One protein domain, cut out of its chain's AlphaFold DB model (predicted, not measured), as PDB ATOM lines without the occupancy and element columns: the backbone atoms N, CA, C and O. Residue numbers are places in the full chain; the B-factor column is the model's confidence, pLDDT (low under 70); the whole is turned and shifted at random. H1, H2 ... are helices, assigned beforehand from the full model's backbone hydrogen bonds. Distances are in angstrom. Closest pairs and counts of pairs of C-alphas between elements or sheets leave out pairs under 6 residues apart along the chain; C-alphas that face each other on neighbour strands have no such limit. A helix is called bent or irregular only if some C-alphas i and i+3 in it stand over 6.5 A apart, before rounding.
ATOM      1  N   GLU A  21      73.908 -17.605  77.927       75.31
ATOM      2  CA  GLU A  21      74.232 -16.463  78.796       75.31
ATOM      3  C   GLU A  21      74.475 -16.874  80.253       75.31
ATOM      4  O   GLU A  21      75.468 -16.459  80.849       75.31
ATOM      5  N   GLU A  22      73.626 -17.738  80.805       78.25
ATOM      6  CA  GLU A  22      73.758 -18.273  82.164       78.25
ATOM      7  C   GLU A  22      75.019 -19.130  82.300       78.25
ATOM      8  O   GLU A  22      75.726 -19.046  83.298       78.25
ATOM      9  N   ALA A  23      75.357 -19.899  81.262       82.12
ATOM     10  CA  ALA A  23      76.579 -20.693  81.237       82.12
ATOM     11  C   ALA A  23      77.844 -19.820  81.241       82.12
ATOM     12  O   ALA A  23      78.850 -20.160  81.865       82.12
ATOM     13  N   ARG A  24      77.810 -18.669  80.560       78.56
ATOM     14  CA  ARG A  24      78.912 -17.693  80.588       78.56
ATOM     15  C   ARG A  24      79.020 -17.014  81.946       78.56
ATOM     16  O   ARG A  24      80.130 -16.877  82.447       78.56
ATOM     17  N   LEU A  25      77.888 -16.629  82.537       78.94
ATOM     18  CA  LEU A  25      77.822 -16.062  83.886       78.94
ATOM     19  C   LEU A  25      78.391 -17.030  84.919       78.94
ATOM     20  O   LEU A  25      79.270 -16.652  85.684       78.94
ATOM     21  N   TRP A  26      77.974 -18.292  84.863       86.44
ATOM     22  CA  TRP A  26      78.504 -19.349  85.713       86.44
ATOM     23  C   TRP A  26      80.027 -19.478  85.573       86.44
ATOM     24  O   TRP A  26      80.739 -19.505  86.572       86.44
ATOM     25  N   ASN A  27      80.550 -19.489  84.341       85.62
ATOM     26  CA  ASN A  27      81.996 -19.571  84.110       85.62
ATOM     27  C   ASN A  27      82.743 -18.332  84.621       85.62
ATOM     28  O   ASN A  27      83.848 -18.467  85.149       85.62
ATOM     29  N   ALA A  28      82.163 -17.139  84.480       85.00
ATOM     30  CA  ALA A  28      82.751 -15.904  84.985       85.00
ATOM     31  C   ALA A  28      82.795 -15.901  86.521       85.00
ATOM     32  O   ALA A  28      83.859 -15.686  87.097       85.00
ATOM     33  N   GLU A  29      81.675 -16.209  87.178       87.62
ATOM     34  CA  GLU A  29      81.581 -16.328  88.639       87.62
ATOM     35  C   GLU A  29      82.557 -17.388  89.176       87.62
ATOM     36  O   GLU A  29      83.320 -17.106  90.099       87.62
ATOM     37  N   ARG A  30      82.632 -18.565  88.538       89.44
ATOM     38  CA  ARG A  30      83.604 -19.610  88.888       89.44
ATOM     39  C   ARG A  30      85.049 -19.136  88.757       89.44
ATOM     40  O   ARG A  30      85.859 -19.368  89.652       89.44
ATOM     41  N   THR A  31      85.387 -18.530  87.620       89.69
ATOM     42  CA  THR A  31      86.754 -18.057  87.346       89.69
ATOM     43  C   THR A  31      87.162 -17.020  88.379       89.69
ATOM     44  O   THR A  31      88.282 -17.051  88.885       89.69
ATOM     45  N   PHE A  32      86.242 -16.119  88.723       91.38
ATOM     46  CA  PHE A  32      86.481 -15.149  89.770       91.38
ATOM     47  C   PHE A  32      86.691 -15.809  91.134       91.38
ATOM     48  O   PHE A  32      87.660 -15.447  91.790       91.38
ATOM     49  N   GLU A  33      85.871 -16.785  91.543       91.50
ATOM     50  CA  GLU A  33      86.054 -17.472  92.833       91.50
ATOM     51  C   GLU A  33      87.434 -18.128  92.929       91.50
ATOM     52  O   GLU A  33      88.173 -17.904  93.887       91.50
ATOM     53  N   GLN A  34      87.832 -18.856  91.884       91.38
ATOM     54  CA  GLN A  34      89.144 -19.499  91.818       91.38
ATOM     55  C   GLN A  34      90.290 -18.484  91.881       91.38
ATOM     56  O   GLN A  34      91.312 -18.737  92.520       91.38
ATOM     57  N   ASN A  35      90.135 -17.333  91.224       92.69
ATOM     58  CA  ASN A  35      91.113 -16.255  91.311       92.69
ATOM     59  C   ASN A  35      91.104 -15.623  92.703       92.69
ATOM     60  O   ASN A  35      92.168 -15.405  93.256       92.69
ATOM     61  N   PHE A  36      89.948 -15.387  93.318       92.00
ATOM     62  CA  PHE A  36      89.833 -14.763  94.637       92.00
ATOM     63  C   PHE A  36      90.451 -15.609  95.750       92.00
ATOM     64  O   PHE A  36      91.128 -15.086  96.636       92.00
ATOM     65  N   GLU A  37      90.297 -16.928  95.677       91.38
ATOM     66  CA  GLU A  37      90.952 -17.844  96.607       91.38
ATOM     67  C   GLU A  37      92.480 -17.818  96.477       91.38
ATOM     68  O   GLU A  37      93.185 -17.962  97.484       91.38
ATOM     69  N   ARG A  38      92.997 -17.623  95.261       93.38
ATOM     70  CA  ARG A  38      94.424 -17.759  94.940       93.38
ATOM     71  C   ARG A  38      95.197 -16.448  94.970       93.38
ATOM     72  O   ARG A  38      96.350 -16.462  95.379       93.38
ATOM     73  N   PHE A  39      94.584 -15.368  94.505       94.12
ATOM     74  CA  PHE A  39      95.238 -14.095  94.247       94.12
ATOM     75  C   PHE A  39      95.401 -13.317  95.539       94.12
ATOM     76  O   PHE A  39      94.472 -13.182  96.345       94.12
ATOM     77  N   ASP A  40      96.597 -12.778  95.706       94.12
ATOM     78  CA  ASP A  40      96.858 -11.745  96.688       94.12
ATOM     79  C   ASP A  40      96.527 -10.356  96.102       94.12
ATOM     80  O   ASP A  40      96.105 -10.210  94.948       94.12
ATOM     81  N   SER A  41      96.655  -9.302  96.903       92.75
ATOM     82  CA  SER A  41      96.326  -7.947  96.442       92.75
ATOM     83  C   SER A  41      97.268  -7.451  95.337       92.75
ATOM     84  O   SER A  41      96.869  -6.626  94.513       92.75
ATOM     85  N   SER A  42      98.494  -7.967  95.256       93.19
ATOM     86  CA  SER A  42      99.425  -7.627  94.181       93.19
ATOM     87  C   SER A  42      99.028  -8.281  92.855       93.19
ATOM     88  O   SER A  42      99.065  -7.609  91.821       93.19
ATOM     89  N   ASP A  43      98.548  -9.527  92.887       94.75
ATOM     90  CA  ASP A  43      98.002 -10.232  91.723       94.75
ATOM     91  C   ASP A  43      96.769  -9.509  91.175       94.75
ATOM     92  O   ASP A  43      96.654  -9.269  89.970       94.75
ATOM     93  N   TRP A  44      95.860  -9.097  92.063       93.56
ATOM     94  CA  TRP A  44      94.680  -8.326  91.681       93.56
ATOM     95  C   TRP A  44      95.046  -6.983  91.059       93.56
ATOM     96  O   TRP A  44      94.536  -6.642  89.993       93.56
ATOM     97  N   TYR A  45      95.966  -6.233  91.667       93.38
ATOM     98  CA  TYR A  45      96.460  -4.995  91.070       93.38
ATOM     99  C   TYR A  45      97.094  -5.245  89.696       93.38
ATOM    100  O   TYR A  45      96.815  -4.512  88.747       93.38
ATOM    101  N   ALA A  46      97.913  -6.291  89.565       92.38
ATOM    102  CA  ALA A  46      98.557  -6.653  88.308       92.38
ATOM    103  C   ALA A  46      97.546  -7.040  87.224       92.38
ATOM    104  O   ALA A  46      97.760  -6.690  86.067       92.38
ATOM    105  N   PHE A  47      96.444  -7.699  87.590       90.50
ATOM    106  CA  PHE A  47      95.320  -7.914  86.689       90.50
ATOM    107  C   PHE A  47      94.693  -6.572  86.290       90.50
ATOM    108  O   PHE A  47      94.516  -6.302  85.110       90.50
ATOM    109  N   PHE A  48      94.385  -5.701  87.250       91.06
ATOM    110  CA  PHE A  48      93.621  -4.483  86.992       91.06
ATOM    111  C   PHE A  48      94.385  -3.355  86.289       91.06
ATOM    112  O   PHE A  48      93.762  -2.562  85.580       91.06
ATOM    113  N   LYS A  49      95.705  -3.256  86.466       88.81
ATOM    114  CA  LYS A  49      96.507  -2.103  86.013       88.81
ATOM    115  C   LYS A  49      96.479  -1.864  84.500       88.81
ATOM    116  O   LYS A  49      96.753  -0.748  84.068       88.81
ATOM    117  N   ASP A  50      96.156  -2.880  83.705       86.19
ATOM    118  CA  ASP A  50      96.121  -2.781  82.241       86.19
ATOM    119  C   ASP A  50      94.719  -2.423  81.706       86.19
ATOM    120  O   ASP A  50      94.541  -2.209  80.504       86.19
ATOM    121  N   TYR A  51      93.719  -2.294  82.589       84.06
ATOM    122  CA  TYR A  51      92.341  -1.964  82.227       84.06
ATOM    123  C   TYR A  51      91.971  -0.526  82.590       84.06
ATOM    124  O   TYR A  51      92.291  -0.024  83.668       84.06
ATOM    125  N   LYS A  52      91.223   0.124  81.692       82.19
ATOM    126  CA  LYS A  52      90.613   1.434  81.939       82.19
ATOM    127  C   LYS A  52      89.108   1.309  82.126       82.19
ATOM    128  O   LYS A  52      88.436   0.661  81.328       82.19
ATOM    129  N   ILE A  53      88.579   1.982  83.139       76.38
ATOM    130  CA  ILE A  53      87.145   2.109  83.402       76.38
ATOM    131  C   ILE A  53      86.839   3.599  83.477       76.38
ATOM    132  O   ILE A  53      87.320   4.277  84.376       76.38
ATOM    133  N   ASN A  54      86.041   4.110  82.533       72.81
ATOM    134  CA  ASN A  54      85.708   5.538  82.438       72.81
ATOM    135  C   ASN A  54      86.955   6.444  82.497       72.81
ATOM    136  O   ASN A  54      87.000   7.386  83.277       72.81
ATOM    137  N   GLU A  55      87.973   6.115  81.693       79.81
ATOM    138  CA  GLU A  55      89.270   6.817  81.605       79.81
ATOM    139  C   GLU A  55      90.219   6.646  82.807       79.81
ATOM    140  O   GLU A  55      91.413   6.912  82.661       79.81
ATOM    141  N   GLU A  56      89.745   6.108  83.933       81.81
ATOM    142  CA  GLU A  56      90.552   5.822  85.123       81.81
ATOM    143  C   GLU A  56      91.156   4.405  85.079       81.81
ATOM    144  O   GLU A  56      90.573   3.475  84.510       81.81
ATOM    145  N   ASN A  57      92.343   4.225  85.664       88.06
ATOM    146  CA  ASN A  57      93.014   2.929  85.739       88.06
ATOM    147  C   ASN A  57      92.334   2.031  86.787       88.06
ATOM    148  O   ASN A  57      92.246   2.393  87.961       88.06
ATOM    149  N   ALA A  58      91.881   0.839  86.394       87.94
ATOM    150  CA  ALA A  58      91.180  -0.059  87.310       87.94
ATOM    151  C   ALA A  58      92.069  -0.526  88.476       87.94
ATOM    152  O   ALA A  58      91.558  -0.773  89.565       87.94
ATOM    153  N   GLY A  59      93.389  -0.612  88.282       90.62
ATOM    154  CA  GLY A  59      94.346  -0.946  89.339       90.62
ATOM    155  C   GLY A  59      94.476   0.164  90.380       90.62
ATOM    156  O   GLY A  59      94.567  -0.112  91.574       90.62
ATOM    157  N   GLU A  60      94.414   1.424  89.956       89.25
ATOM    158  CA  GLU A  60      94.392   2.567  90.879       89.25
ATOM    159  C   GLU A  60      93.083   2.615  91.675       89.25
ATOM    160  O   GLU A  60      93.107   2.823  92.888       89.25
ATOM    161  N   ILE A  61      91.947   2.338  91.022       88.69
ATOM    162  CA  ILE A  61      90.647   2.184  91.696       88.69
ATOM    163  C   ILE A  61      90.716   1.053  92.730       88.69
ATOM    164  O   ILE A  61      90.249   1.227  93.856       88.69
ATOM    165  N   PHE A  62      91.318  -0.082  92.358       91.12
ATOM    166  CA  PHE A  62      91.549  -1.231  93.230       91.12
ATOM    167  C   PHE A  62      92.308  -0.865  94.501       91.12
ATOM    168  O   PHE A  62      91.766  -1.022  95.594       91.12
ATOM    169  N   ILE A  63      93.512  -0.311  94.368       88.12
ATOM    170  CA  ILE A  63      94.354   0.018  95.526       88.12
ATOM    171  C   ILE A  63      93.734   1.115  96.389       88.12
ATOM    172  O   ILE A  63      93.751   0.999  97.607       88.12
ATOM    173  N   ARG A  64      93.132   2.152  95.794       85.94
ATOM    174  CA  ARG A  64      92.506   3.245  96.558       85.94
ATOM    175  C   ARG A  64      91.319   2.784  97.409       85.94
ATOM    176  O   ARG A  64      90.968   3.456  98.374       85.94
ATOM    177  N   THR A  65      90.668   1.693  97.013       83.12
ATOM    178  CA  THR A  65      89.447   1.186  97.661       83.12
ATOM    179  C   THR A  65      89.735   0.020  98.611       83.12
ATOM    180  O   THR A  65      88.888  -0.325  99.430       83.12
ATOM    181  N   LEU A  66      90.921  -0.583  98.525       84.12
ATOM    182  CA  LEU A  66      91.405  -1.534  99.519       84.12
ATOM    183  C   LEU A  66      91.696  -0.809 100.832       84.12
ATOM    184  O   LEU A  66      92.316   0.251 100.841       84.12
ATOM    185  N   ASN A  67      91.288  -1.401 101.951       75.00
ATOM    186  CA  ASN A  67      91.743  -0.922 103.250       75.00
ATOM    187  C   ASN A  67      93.203  -1.338 103.484       75.00
ATOM    188  O   ASN A  67      93.637  -2.387 103.008       75.00
ATOM    189  N   ASP A  68      93.933  -0.588 104.315       70.75
ATOM    190  CA  ASP A  68      95.349  -0.862 104.617       70.75
ATOM    191  C   ASP A  68      95.604  -2.293 105.134       70.75
ATOM    192  O   ASP A  68      96.639  -2.897 104.848       70.75
ATOM    193  N   SER A  69      94.645  -2.876 105.867       72.12
ATOM    194  CA  SER A  69      94.719  -4.258 106.369       72.12
ATOM    195  C   SER A  69      94.613  -5.327 105.277       72.12
ATOM    196  O   SER A  69      94.861  -6.502 105.535       72.12
ATOM    197  N   GLU A  70      94.216  -4.941 104.068       75.56
ATOM    198  CA  GLU A  70      93.953  -5.825 102.937       75.56
ATOM    199  C   GLU A  70      95.047  -5.733 101.864       75.56
ATOM    200  O   GLU A  70      94.962  -6.406 100.842       75.56
ATOM    201  N   HIS A  71      96.121  -4.967 102.086       75.25
ATOM    202  CA  HIS A  71      97.252  -4.877 101.151       75.25
ATOM    203  C   HIS A  71      98.000  -6.208 100.942       75.25
ATOM    204  O   HIS A  71      98.764  -6.328  99.990       75.25
ATOM    205  N   GLY A  72      97.773  -7.209 101.802       82.12
ATOM    206  CA  GLY A  72      98.234  -8.585 101.598       82.12
ATOM    207  C   GLY A  72      97.253  -9.402 100.760       82.12
ATOM    208  O   GLY A  72      97.563  -9.776  99.638       82.12
ATOM    209  N   LYS A  73      96.057  -9.669 101.290       88.31
ATOM    210  CA  LYS A  73      95.001 -10.415 100.597       88.31
ATOM    211  C   LYS A  73      93.660  -9.708 100.792       88.31
ATOM    212  O   LYS A  73      93.379  -9.308 101.926       88.31
ATOM    213  N   PRO A  74      92.816  -9.590  99.752       88.19
ATOM    214  CA  PRO A  74      91.494  -9.020  99.932       88.19
ATOM    215  C   PRO A  74      90.631  -9.857 100.876       88.19
ATOM    216  O   PRO A  74      90.684 -11.088 100.863       88.19
ATOM    217  N   SER A  75      89.819  -9.188 101.689       88.25
ATOM    218  CA  SER A  75      88.890  -9.860 102.594       88.25
ATOM    219  C   SER A  75      87.590 -10.259 101.890       88.25
ATOM    220  O   SER A  75      87.198  -9.670 100.882       88.25
ATOM    221  N   GLU A  76      86.849 -11.198 102.484       86.94
ATOM    222  CA  GLU A  76      85.491 -11.546 102.038       86.94
ATOM    223  C   GLU A  76      84.549 -10.328 102.005       86.94
ATOM    224  O   GLU A  76      83.693 -10.242 101.128       86.94
ATOM    225  N   SER A  77      84.734  -9.336 102.889       85.56
ATOM    226  CA  SER A  77      83.954  -8.087 102.837       85.56
ATOM    227  C   SER A  77      84.205  -7.265 101.573       85.56
ATOM    228  O   SER A  77      83.318  -6.530 101.144       85.56
ATOM    229  N   SER A  78      85.375  -7.411 100.950       87.00
ATOM    230  CA  SER A  78      85.729  -6.709  99.714       87.00
ATOM    231  C   SER A  78      85.368  -7.493  98.449       87.00
ATOM    232  O   SER A  78      85.298  -6.929  97.358       87.00
ATOM    233  N   LYS A  79      85.085  -8.789  98.576       88.06
ATOM    234  CA  LYS A  79      84.883  -9.718  97.458       88.06
ATOM    235  C   LYS A  79      83.832  -9.257  96.450       88.06
ATOM    236  O   LYS A  79      84.091  -9.262  95.249       88.06
ATOM    237  N   GLU A  80      82.683  -8.781  96.931       85.06
ATOM    238  CA  GLU A  80      81.595  -8.321  96.059       85.06
ATOM    239  C   GLU A  80      82.007  -7.135  95.183       85.06
ATOM    240  O   GLU A  80      81.683  -7.068  93.993       85.06
ATOM    241  N   TRP A  81      82.724  -6.177  95.761       87.00
ATOM    242  CA  TRP A  81      83.144  -4.995  95.024       87.00
ATOM    243  C   TRP A  81      84.244  -5.360  94.015       87.00
ATOM    244  O   TRP A  81      84.181  -4.929  92.860       87.00
ATOM    245  N   ILE A  82      85.196  -6.207  94.423       90.31
ATOM    246  CA  ILE A  82      86.302  -6.674  93.576       90.31
ATOM    247  C   ILE A  82      85.753  -7.452  92.394       90.31
ATOM    248  O   ILE A  82      86.216  -7.255  91.279       90.31
ATOM    249  N   PHE A  83      84.712  -8.253  92.587       88.12
ATOM    250  CA  PHE A  83      84.018  -8.890  91.480       88.12
ATOM    251  C   PHE A  83      83.357  -7.911  90.545       88.12
ATOM    252  O   PHE A  83      83.498  -8.054  89.344       88.12
ATOM    253  N   LYS A  84      82.656  -6.892  91.049       84.88
ATOM    254  CA  LYS A  84      82.056  -5.878  90.171       84.88
ATOM    255  C   LYS A  84      83.127  -5.161  89.347       84.88
ATOM    256  O   LYS A  84      82.870  -4.820  88.193       84.88
ATOM    257  N   LEU A  85      84.313  -4.938  89.913       87.50
ATOM    258  CA  LEU A  85      85.457  -4.377  89.197       87.50
ATOM    259  C   LEU A  85      86.048  -5.377  88.188       87.50
ATOM    260  O   LEU A  85      86.213  -5.035  87.016       87.50
ATOM    261  N   TRP A  86      86.309  -6.611  88.622       89.38
ATOM    262  CA  TRP A  86      86.812  -7.721  87.808       89.38
ATOM    263  C   TRP A  86      85.901  -8.006  86.639       89.38
ATOM    264  O   TRP A  86      86.371  -8.076  85.519       89.38
ATOM    265  N   LEU A  87      84.602  -8.080  86.869       84.25
ATOM    266  CA  LEU A  87      83.606  -8.365  85.860       84.25
ATOM    267  C   LEU A  87      83.557  -7.261  84.808       84.25
ATOM    268  O   LEU A  87      83.497  -7.557  83.621       84.25
ATOM    269  N   LYS A  88      83.660  -5.989  85.214       80.25
ATOM    270  CA  LYS A  88      83.813  -4.881  84.262       80.25
ATOM    271  C   LYS A  88      85.074  -5.076  83.421       80.25
ATOM    272  O   LYS A  88      84.967  -5.102  82.202       80.25
ATOM    273  N   ALA A  89      86.233  -5.270  84.048       81.12
ATOM    274  CA  ALA A  89      87.499  -5.476  83.341       81.12
ATOM    275  C   ALA A  89      87.468  -6.705  82.404       81.12
ATOM    276  O   ALA A  89      87.802  -6.595  81.229       81.12
ATOM    277  N   TYR A  90      86.979  -7.841  82.898       73.62
ATOM    278  CA  TYR A  90      86.856  -9.125  82.210       73.62
ATOM    279  C   TYR A  90      85.940  -9.037  80.983       73.62
ATOM    280  O   TYR A  90      86.300  -9.490  79.900       73.62
ATOM    281  N   LEU A  91      84.780  -8.388  81.107       66.00
ATOM    282  CA  LEU A  91      83.834  -8.237  79.996       66.00
ATOM    283  C   LEU A  91      84.293  -7.225  78.938       66.00
ATOM    284  O   LEU A  91      83.881  -7.329  77.780       66.00
ATOM    285  N   PHE A  92      85.147  -6.261  79.302       62.66
ATOM    286  CA  PHE A  92      85.754  -5.340  78.337       62.66
ATOM    287  C   PHE A  92      86.769  -6.039  77.417       62.66
ATOM    288  O   PHE A  92      86.896  -5.645  76.257       62.66
ATOM    289  N   ILE A  93      87.438  -7.099  77.886       59.81
ATOM    290  CA  ILE A  93      88.373  -7.906  77.078       59.81
ATOM    291  C   ILE A  93      87.636  -8.630  75.948       59.81
ATOM    292  O   ILE A  93      88.092  -8.628  74.805       59.81
ATOM    293  N   ASP A  94      86.460  -9.182  76.242       53.22
ATOM    294  CA  ASP A  94      85.692 -10.014  75.308       53.22
ATOM    295  C   ASP A  94      84.788  -9.218  74.343       53.22
ATOM    296  O   ASP A  94      83.998  -9.806  73.601       53.22
ATOM    297  N   LYS A  95      84.901  -7.876  74.308       52.34
ATOM    298  CA  LYS A  95      84.088  -6.975  73.456       52.34
ATOM    299  C   LYS A  95      82.582  -7.257  73.545       52.34
ATOM    300  O   LYS A  95      81.862  -7.189  72.546       52.34
ATOM    301  N   PHE A  96      82.090  -7.570  74.739       55.09
ATOM    302  CA  PHE A  96      80.658  -7.728  74.950       55.09
ATOM    303  C   PHE A  96      79.987  -6.346  75.023       55.09
ATOM    304  O   PHE A  96      80.559  -5.435  75.624       55.09
ATOM    305  N   PRO A  97      78.782  -6.145  74.459       51.81
ATOM    306  CA  PRO A  97      78.034  -4.912  74.670       51.81
ATOM    307  C   PRO A  97      77.592  -4.827  76.142       51.81
ATOM    308  O   PRO A  97      76.583  -5.397  76.563       51.81
ATOM    309  N   THR A  98      78.397  -4.113  76.924       52.19
ATOM    310  CA  THR A  98      78.385  -3.987  78.390       52.19
ATOM    311  C   THR A  98      77.048  -3.487  78.952       52.19
ATOM    312  O   THR A  98      76.683  -3.821  80.080       52.19
ATOM    313  N   GLU A  99      76.278  -2.726  78.169       52.25
ATOM    314  CA  GLU A  99      75.034  -2.088  78.619       52.25
ATOM    315  C   GLU A  99      73.857  -3.048  78.810       52.25
ATOM    316  O   GLU A  99      73.083  -2.868  79.749       52.25
ATOM    317  N   ASN A 100      73.698  -4.065  77.957       54.91
ATOM    318  CA  ASN A 100      72.598  -5.023  78.120       54.91
ATOM    319  C   ASN A 100      72.875  -5.999  79.265       54.91
ATOM    320  O   ASN A 100      71.954  -6.429  79.947       54.91
ATOM    321  N   TRP A 101      74.145  -6.301  79.521       57.53
ATOM    322  CA  TRP A 101      74.543  -7.360  80.441       57.53
ATOM    323  C   TRP A 101      74.573  -6.907  81.906       57.53
ATOM    324  O   TRP A 101      74.069  -7.612  82.777       57.53
ATOM    325  N   ILE A 102      75.047  -5.681  82.180       55.12
ATOM    326  CA  ILE A 102      74.892  -5.051  83.503       55.12
ATOM    327  C   ILE A 102      73.405  -4.882  83.828       55.12
ATOM    328  O   ILE A 102      73.000  -5.150  84.956       55.12
ATOM    329  N   LYS A 103      72.574  -4.517  82.840       58.84
ATOM    330  CA  LYS A 103      71.116  -4.464  83.006       58.84
ATOM    331  C   LYS A 103      70.521  -5.839  83.291       58.84
ATOM    332  O   LYS A 103      69.665  -5.917  84.161       58.84
ATOM    333  N   THR A 104      70.964  -6.911  82.630       58.47
ATOM    334  CA  THR A 104      70.512  -8.279  82.937       58.47
ATOM    335  C   THR A 104      70.894  -8.675  84.359       58.47
ATOM    336  O   THR A 104      70.017  -9.091  85.109       58.47
ATOM    337  N   TYR A 105      72.145  -8.461  84.776       57.38
ATOM    338  CA  TYR A 105      72.591  -8.751  86.142       57.38
ATOM    339  C   TYR A 105      71.814  -7.924  87.186       57.38
ATOM    340  O   TYR A 105      71.245  -8.485  88.119       57.38
ATOM    341  N   GLN A 106      71.681  -6.607  86.984       57.09
ATOM    342  CA  GLN A 106      70.926  -5.702  87.866       57.09
ATOM    343  C   GLN A 106      69.420  -5.994  87.894       57.09
ATOM    344  O   GLN A 106      68.792  -5.914  88.946       57.09
ATOM    345  N   LYS A 107      68.815  -6.350  86.757       55.91
ATOM    346  CA  LYS A 107      67.410  -6.775  86.683       55.91
ATOM    347  C   LYS A 107      67.205  -8.064  87.472       55.91
ATOM    348  O   LYS A 107      66.220  -8.197  88.189       55.91
ATOM    349  N   SER A 108      68.172  -8.970  87.395       51.91
ATOM    350  CA  SER A 108      68.185 -10.206  88.161       51.91
ATOM    351  C   SER A 108      68.210  -9.930  89.685       51.91
ATOM    352  O   SER A 108      67.430 -10.541  90.422       51.91
ATOM    353  N   GLU A 109      69.005  -8.959  90.148       51.31
ATOM    354  CA  GLU A 109      69.057  -8.498  91.550       51.31
ATOM    355  C   GLU A 109      67.717  -7.878  92.016       51.31
ATOM    356  O   GLU A 109      67.255  -8.111  93.136       51.31
ATOM    357  N   LEU A 110      67.051  -7.121  91.134       44.56
ATOM    358  CA  LEU A 110      65.759  -6.465  91.394       44.56
ATOM    359  C   LEU A 110      64.552  -7.420  91.369       44.56
ATOM    360  O   LEU A 110      63.529  -7.142  91.994       44.56
TER     361      LEU A 110
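AT A GLANCE: This is residues 21 to 110 of the 116 residues of an uncharacterized protein of Fibrobacter sp. UWB12 (UniProt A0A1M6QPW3). The kinked helix H4 runs through the middle, and three helices stand round it in a triangle-and-crossbar shape: H2 and H3 form a helical hairpin whose centres make a triangle with that of H4, and the long helix H1 crosses H4 on another side. After H4 the backbone folds back into H5, which sits loosely on the side of H4 away from H2 and H3. The printed part has 90 residues with five named helices, H1 to H5 in order along the chain, and no named strand; the class is all helix. It is compact, with a radius of gyration of the C-alphas of 13.1 A, and the C-alphas span 35 by 27 by 23 A.

IN THESE COORDINATES: H1 holds residues 21 to 38 and is 25.9 A long from first to last C-alpha; C-alpha 21 is at (74.232, -16.463, 78.796). H2 holds residues 41 to 48, 10.4 A. H3 holds residues 58 to 65, 10.6 A. H4 holds residues 76 to 93, 25.4 A, and begins with C-alpha 76 at (85.491, -11.546, 102.038). H4 is irregular, with C-alphas 77 and 80 at 7.2 A, and has a kink of 31 degrees near residue 83. H5 holds residues 98 to 110, 18.3 A, and ends with C-alpha 110 at (65.759, -6.465, 91.394).

HOW THE PARTS SIT: H1, with residues 28 to 36 alone, touches H4 at residues 79 to 87; their closest C-alphas, of Phe 32 and Phe 83, are 6.9 A apart, and they run opposite ways at a steep tilt of 55 degrees. H1 and H2 are near each other. The hairpin of H2 and H3 touches with the C-alphas of Phe 48 and Gly 59 closest, at 4.3 A, opposite ways at 38 degrees, only just a steep tilt. H3 and H4 touch and form a second hairpin, opposite ways at a shallow tilt of 15 degrees; their closest C-alphas, of Ala 58 and Leu 85, are 7.4 A apart. H4 and H5 are close but not clearly touching, with the C-alphas of Leu 91 and Thr 98 closest, at 7.1 A. H1 and H5 are apart. In H1, H2 and H3 every O i to N i+4 pair is within hydrogen-bond range; in H4 12 of 14 are, and in H5 8 of 9.

THE WHOLE: The two C-alphas farthest apart, those of Glu 21 and Asp 68, are 36.8 A from each other. The printed part has no cut. The links H1 to H2 and H4 to H5 are tight, the other two short, and no link is long. The mean pLDDT of the printed part is 79.1; residues 91 to 110 are under 70, and the mean of H5 is 54.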